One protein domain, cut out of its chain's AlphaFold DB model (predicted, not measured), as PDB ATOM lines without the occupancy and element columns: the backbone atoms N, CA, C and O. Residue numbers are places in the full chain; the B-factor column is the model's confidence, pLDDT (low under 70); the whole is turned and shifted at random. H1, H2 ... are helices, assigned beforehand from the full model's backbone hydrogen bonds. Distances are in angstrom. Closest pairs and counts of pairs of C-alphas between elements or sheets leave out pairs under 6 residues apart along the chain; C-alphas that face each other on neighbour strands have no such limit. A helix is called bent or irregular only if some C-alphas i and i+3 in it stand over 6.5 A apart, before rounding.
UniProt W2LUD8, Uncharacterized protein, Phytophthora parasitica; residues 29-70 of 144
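AT A GLANCE: This is residues 29 to 70 of the 144 residues of an uncharacterized protein of Phytophthora parasitica (UniProt W2LUD8). The chain makes a flattened ring: the longest helix, H3, forms one long side, the two short helices H1 and H2 sit round one end of it, and residues 59 to 70, with no named element, turn back from the other end and close the opposite side near the first printed residues. The helices are only loosely gathered, close to one another but not clearly touching. The printed part has 42 residues with three named helices, H1, H2 and H3 in that order, and no named strand; the class is all helix. It is only just compact, close to loose, with a radius of gyration of the C-alphas of 10.7 A, and only just flat, spanning 29 by 20 by 11 A.

HOW THE PARTS SIT: Begin with H3, residues 47 to 58, and look near its first residues. There H1, residues 34 to 37, is close to H3 but not clearly touching; the closest C-alphas are those of Pro 34 and Trp 48, 6.1 A apart. H2, residues 40 to 44, is also close to H3 but not clearly touching, and its closest C-alpha pair, Ser 42 and Trp 48, is 6.2 A apart. Between H1 and H2, close but not clearly touching, the closest C-alphas are those of Ile 35 and Met 43, at 6.7 A. On the backbone, every O i to N i+4 pair in H2 is within hydrogen-bond range, in H3 6 of 8 are, and H1 is too short for such a pair.

IN THESE COORDINATES: Find C-alpha 47 at (-13.962, -32.082, 9.702); from there H3 runs 18.3 A to C-alpha 58 at (-6.925, -15.516, 6.367). H3 is irregular: C-alphas 48 and 51 are 7.2 A apart, where about 5 A is found in a regular helix. Go back to C-alpha 34 at (-20.755, -27.717, 15.224), where H1, Pro 34 to Ser 37, begins; it measures 5.3 A from first to last C-alpha. H2, Leu 40 to Val 44, follows and measures 6.2 A.

THE WHOLE: Look for the widest reach between the C-alphas of Leu 40 and Arg 59, the two farthest apart at 29.3 A. The first and last printed C-alphas, those of Arg 29 and Cys 70, are 11.1 A apart. The links H1 to H2 and H2 to H3 are tight, each with 2 residues. After H3, residues 59 to 70 have C-alphas 6 to 15 A from the mean of the C-alphas. The printed part has no cut. In the B-factor column the mean pLDDT of the printed part of this model is 79.1, and one residue, Glu 30, is under 70.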
ATOM      1  N   ARG A  29     -19.393 -17.283  17.131       70.75
ATOM      2  CA  ARG A  29     -19.939 -17.207  18.486       70.75
ATOM      3  C   ARG A  29     -21.473 -17.224  18.561       70.75
ATOM      4  O   ARG A  29     -22.019 -17.671  19.561       70.75
ATOM      5  N   GLU A  30     -22.167 -16.731  17.540       67.62
ATOM      6  CA  GLU A  30     -23.636 -16.728  17.469       67.62
ATOM      7  C   GLU A  30     -24.201 -18.007  16.838       67.62
ATOM      8  O   GLU A  30     -25.415 -18.216  16.828       67.62
ATOM      9  N   GLN A  31     -23.334 -18.865  16.295       73.19
ATOM     10  CA  GLN A  31     -23.720 -20.146  15.717       73.19
ATOM     11  C   GLN A  31     -23.633 -21.250  16.773       73.19
ATOM     12  O   GLN A  31     -22.752 -21.245  17.635       73.19
ATOM     13  N   GLU A  32     -24.539 -22.228  16.692       71.69
ATOM     14  CA  GLU A  32     -24.443 -23.424  17.526       71.69
ATOM     15  C   GLU A  32     -23.111 -24.140  17.278       71.69
ATOM     16  O   GLU A  32     -22.619 -24.208  16.148       71.69
ATOM     17  N   ASN A  33     -22.524 -24.677  18.348       76.44
ATOM     18  CA  ASN A  33     -21.250 -25.369  18.256       76.44
ATOM     19  C   ASN A  33     -21.389 -26.592  17.327       76.44
ATOM     20  O   ASN A  33     -22.192 -27.486  17.619       76.44
ATOM     21  N   PRO A  34     -20.608 -26.674  16.234       77.62
ATOM     22  CA  PRO A  34     -20.755 -27.717  15.224       77.62
ATOM     23  C   PRO A  34     -20.468 -29.116  15.776       77.62
ATOM     24  O   PRO A  34     -20.915 -30.095  15.187       77.62
ATOM     25  N   ILE A  35     -19.791 -29.233  16.924       76.25
ATOM     26  CA  ILE A  35     -19.601 -30.501  17.642       76.25
ATOM     27  C   ILE A  35     -20.954 -31.114  18.042       76.25
ATOM     28  O   ILE A  35     -21.092 -32.335  18.050       76.25
ATOM     29  N   ARG A  36     -21.971 -30.287  18.324       74.81
ATOM     30  CA  ARG A  36     -23.308 -30.734  18.745       74.81
ATOM     31  C   ARG A  36     -24.119 -31.345  17.601       74.81
ATOM     32  O   ARG A  36     -24.888 -32.273  17.830       74.81
ATOM     33  N   SER A  37     -23.954 -30.834  16.380       71.00
ATOM     34  CA  SER A  37     -24.663 -31.313  15.184       71.00
ATOM     35  C   SER A  37     -23.824 -32.250  14.307       71.00
ATOM     36  O   SER A  37     -24.324 -32.766  13.306       71.00
ATOM     37  N   ALA A  38     -22.543 -32.449  14.627       73.62
ATOM     38  CA  ALA A  38     -21.641 -33.284  13.845       73.62
ATOM     39  C   ALA A  38     -21.978 -34.775  13.983       73.62
ATOM     40  O   ALA A  38     -22.214 -35.294  15.073       73.62
ATOM     41  N   SER A  39     -21.925 -35.498  12.862       77.12
ATOM     42  CA  SER A  39     -21.925 -36.961  12.875       77.12
ATOM     43  C   SER A  39     -20.640 -37.496  13.519       77.12
ATOM     44  O   SER A  39     -19.598 -36.840  13.475       77.12
ATOM     45  N   LEU A  40     -20.677 -38.720  14.061       73.12
ATOM     46  CA  LEU A  40     -19.503 -39.356  14.685       73.12
ATOM     47  C   LEU A  40     -18.277 -39.380  13.752       73.12
ATOM     48  O   LEU A  40     -17.160 -39.138  14.198       73.12
ATOM     49  N   LEU A  41     -18.481 -39.586  12.445       73.00
ATOM     50  CA  LEU A  41     -17.401 -39.533  11.452       73.00
ATOM     51  C   LEU A  41     -16.818 -38.125  11.284       73.00
ATOM     52  O   LEU A  41     -15.602 -37.987  11.184       73.00
ATOM     53  N   SER A  42     -17.650 -37.079  11.280       77.62
ATOM     54  CA  SER A  42     -17.177 -35.686  11.237       77.62
ATOM     55  C   SER A  42     -16.405 -35.322  12.508       77.62
ATOM     56  O   SER A  42     -15.364 -34.669  12.442       77.62
ATOM     57  N   MET A  43     -16.870 -35.811  13.661       80.56
ATOM     58  CA  MET A  43     -16.219 -35.626  14.955       80.56
ATOM     59  C   MET A  43     -14.824 -36.267  14.991       80.56
ATOM     60  O   MET A  43     -13.862 -35.594  15.352       80.56
ATOM     61  N   VAL A  44     -14.700 -37.525  14.547       80.00
ATOM     62  CA  VAL A  44     -13.421 -38.263  14.501       80.00
ATOM     63  C   VAL A  44     -12.463 -37.683  13.462       80.00
ATOM     64  O   VAL A  44     -11.285 -37.497  13.749       80.00
ATOM     65  N   SER A  45     -12.956 -37.358  12.265       82.06
ATOM     66  CA  SER A  45     -12.134 -36.768  11.196       82.06
ATOM     67  C   SER A  45     -11.788 -35.295  11.424       82.06
ATOM     68  O   SER A  45     -11.127 -34.691  10.581       82.06
ATOM     69  N   MET A  46     -12.247 -34.699  12.533       82.81
ATOM     70  CA  MET A  46     -12.086 -33.276  12.837       82.81
ATOM     71  C   MET A  46     -12.589 -32.349  11.717       82.81
ATOM     72  O   MET A  46     -12.197 -31.184  11.632       82.81
ATOM     73  N   ALA A  47     -13.487 -32.836  10.856       82.38
ATOM     74  CA  ALA A  47     -13.962 -32.082   9.702       82.38
ATOM     75  C   ALA A  47     -14.719 -30.809  10.110       82.38
ATOM     76  O   ALA A  47     -14.668 -29.796   9.416       82.38
ATOM     77  N   TRP A  48     -15.342 -30.830  11.288       80.62
ATOM     78  CA  TRP A  48     -16.008 -29.677  11.889       80.62
ATOM     79  C   TRP A  48     -15.065 -28.494  12.195       80.62
ATOM     80  O   TRP A  48     -15.540 -27.365  12.280       80.62
ATOM     81  N   MET A  49     -13.746 -28.706  12.314       83.06
ATOM     82  CA  MET A  49     -12.768 -27.629  12.561       83.06
ATOM     83  C   MET A  49     -12.302 -26.907  11.292       83.06
ATOM     84  O   MET A  49     -11.702 -25.834  11.382       83.06
ATOM     85  N   GLN A  50     -12.571 -27.457  10.105       84.44
ATOM     86  CA  GLN A  50     -12.102 -26.890   8.833       84.44
ATOM     87  C   GLN A  50     -12.474 -25.402   8.626       84.44
ATOM     88  O   GLN A  50     -11.609 -24.648   8.168       84.44
ATOM     89  N   PRO A  51     -13.683 -24.921   8.995       80.94
ATOM     90  CA  PRO A  51     -14.039 -23.506   8.847       80.94
ATOM     91  C   PRO A  51     -13.176 -22.574   9.707       80.94
ATOM     92  O   PRO A  51     -12.782 -21.504   9.244       80.94
ATOM     93  N   LEU A  52     -12.826 -22.999  10.927       83.06
ATOM     94  CA  LEU A  52     -11.974 -22.232  11.839       83.06
ATOM     95  C   LEU A  52     -10.535 -22.154  11.314       83.06
ATOM     96  O   LEU A  52      -9.924 -21.090  11.323       83.06
ATOM     97  N   ILE A  53     -10.019 -23.274  10.795       85.44
ATOM     98  CA  ILE A  53      -8.679 -23.355  10.193       85.44
ATOM     99  C   ILE A  53      -8.586 -22.434   8.970       85.44
ATOM    100  O   ILE A  53      -7.619 -21.688   8.824       85.44
ATOM    101  N   SER A  54      -9.609 -22.437   8.109       85.31
ATOM    102  CA  SER A  54      -9.664 -21.550   6.941       85.31
ATOM    103  C   SER A  54      -9.719 -20.070   7.335       85.31
ATOM    104  O   SER A  54      -9.076 -19.240   6.691       85.31
ATOM    105  N   LEU A  55     -10.458 -19.729   8.397       82.88
ATOM    106  CA  LEU A  55     -10.555 -18.357   8.894       82.88
ATOM    107  C   LEU A  55      -9.229 -17.879   9.504       82.88
ATOM    108  O   LEU A  55      -8.758 -16.801   9.146       82.88
ATOM    109  N   GLY A  56      -8.592 -18.712  10.331       84.38
ATOM    110  CA  GLY A  56      -7.286 -18.434  10.936       84.38
ATOM    111  C   GLY A  56      -6.147 -18.292   9.921       84.38
ATOM    112  O   GLY A  56      -5.206 -17.538  10.150       84.38
ATOM    113  N   ALA A  57      -6.248 -18.961   8.767       86.56
ATOM    114  CA  ALA A  57      -5.301 -18.786   7.665       86.56
ATOM    115  C   ALA A  57      -5.447 -17.424   6.958       86.56
ATOM    116  O   ALA A  57      -4.487 -16.937   6.364       86.56
ATOM    117  N   LYS A  58      -6.639 -16.812   7.004       85.06
ATOM    118  CA  LYS A  58      -6.925 -15.516   6.367       85.06
ATOM    119  C   LYS A  58      -6.657 -14.339   7.298       85.06
ATOM    120  O   LYS A  58      -6.208 -13.295   6.834       85.06
ATOM    121  N   ARG A  59      -6.962 -14.483   8.590       81.25
ATOM    122  CA  ARG A  59      -6.778 -13.433   9.596       81.25
ATOM    123  C   ARG A  59      -6.542 -14.014  10.991       81.25
ATOM    124  O   ARG A  59      -7.009 -15.120  11.259       81.25
ATOM    125  N   PRO A  60      -5.880 -13.270  11.898       82.69
ATOM    126  CA  PRO A  60      -5.843 -13.622  13.313       82.69
ATOM    127  C   PRO A  60      -7.264 -13.819  13.853       82.69
ATOM    128  O   PRO A  60      -8.143 -12.990  13.607       82.69
ATOM    129  N   LEU A  61      -7.478 -14.934  14.547       81.25
ATOM    130  CA  LEU A  61      -8.757 -15.270  15.165       81.25
ATOM    131  C   LEU A  61      -8.971 -14.400  16.403       81.25
ATOM    132  O   LEU A  61      -8.114 -14.359  17.289       81.25
ATOM    133  N   GLU A  62     -10.123 -13.747  16.480       81.31
ATOM    134  CA  GLU A  62     -10.570 -13.041  17.675       81.31
ATOM    135  C   GLU A  62     -11.546 -13.914  18.479       81.31
ATOM    136  O   GLU A  62     -12.044 -14.933  18.002       81.31
ATOM    137  N   HIS A  63     -11.837 -13.545  19.729       75.94
ATOM    138  CA  HIS A  63     -12.725 -14.342  20.592       75.94
ATOM    139  C   HIS A  63     -14.139 -14.507  19.993       75.94
ATOM    140  O   HIS A  63     -14.845 -15.472  20.278       75.94
ATOM    141  N   GLU A  64     -14.588 -13.553  19.184       74.81
ATOM    142  CA  GLU A  64     -15.873 -13.594  18.474       74.81
ATOM    143  C   GLU A  64     -15.906 -14.573  17.289       74.81
ATOM    144  O   GLU A  64     -16.984 -15.003  16.869       74.81
ATOM    145  N   ASP A  65     -14.736 -15.014  16.831       77.12
ATOM    146  CA  ASP A  65     -14.563 -15.959  15.727       77.12
ATOM    147  C   ASP A  65     -14.489 -17.412  16.183       77.12
ATOM    148  O   ASP A  65     -14.201 -18.298  15.387       77.12
ATOM    149  N   VAL A  66     -14.717 -17.679  17.465       81.50
ATOM    150  CA  VAL A  66     -14.707 -19.030  18.023       81.50
ATOM    151  C   VAL A  66     -16.114 -19.366  18.497       81.50
ATOM    152  O   VAL A  66     -16.789 -18.543  19.119       81.50
ATOM    153  N   TRP A  67     -16.565 -20.587  18.206       83.69
ATOM    154  CA  TRP A  67     -17.845 -21.082  18.707       83.69
ATOM    155  C   TRP A  67     -17.895 -21.039  20.230       83.69
ATOM    156  O   TRP A  67     -16.912 -21.331  20.918       83.69
ATOM    157  N   THR A  68     -19.071 -20.728  20.771       81.44
ATOM    158  CA  THR A  68     -19.294 -20.851  22.209       81.44
ATOM    159  C   THR A  68     -19.194 -22.308  22.644       81.44
ATOM    160  O   THR A  68     -19.566 -23.233  21.914       81.44
ATOM    161  N   MET A  69     -18.708 -22.513  23.866       78.75
ATOM    162  CA  MET A  69     -18.699 -23.830  24.491       78.75
ATOM    163  C   MET A  69     -20.122 -24.393  24.551       78.75
ATOM    164  O   MET A  69     -21.075 -23.653  24.806       78.75
ATOM    165  N   CYS A  70     -20.265 -25.698  24.319       80.31
ATOM    166  CA  CYS A  70     -21.535 -26.377  24.530       80.31
ATOM    167  C   CYS A  70     -21.972 -26.202  25.999       80.31
ATOM    168  O   CYS A  70     -21.141 -26.343  26.908       80.31
TER     169      CYS A  70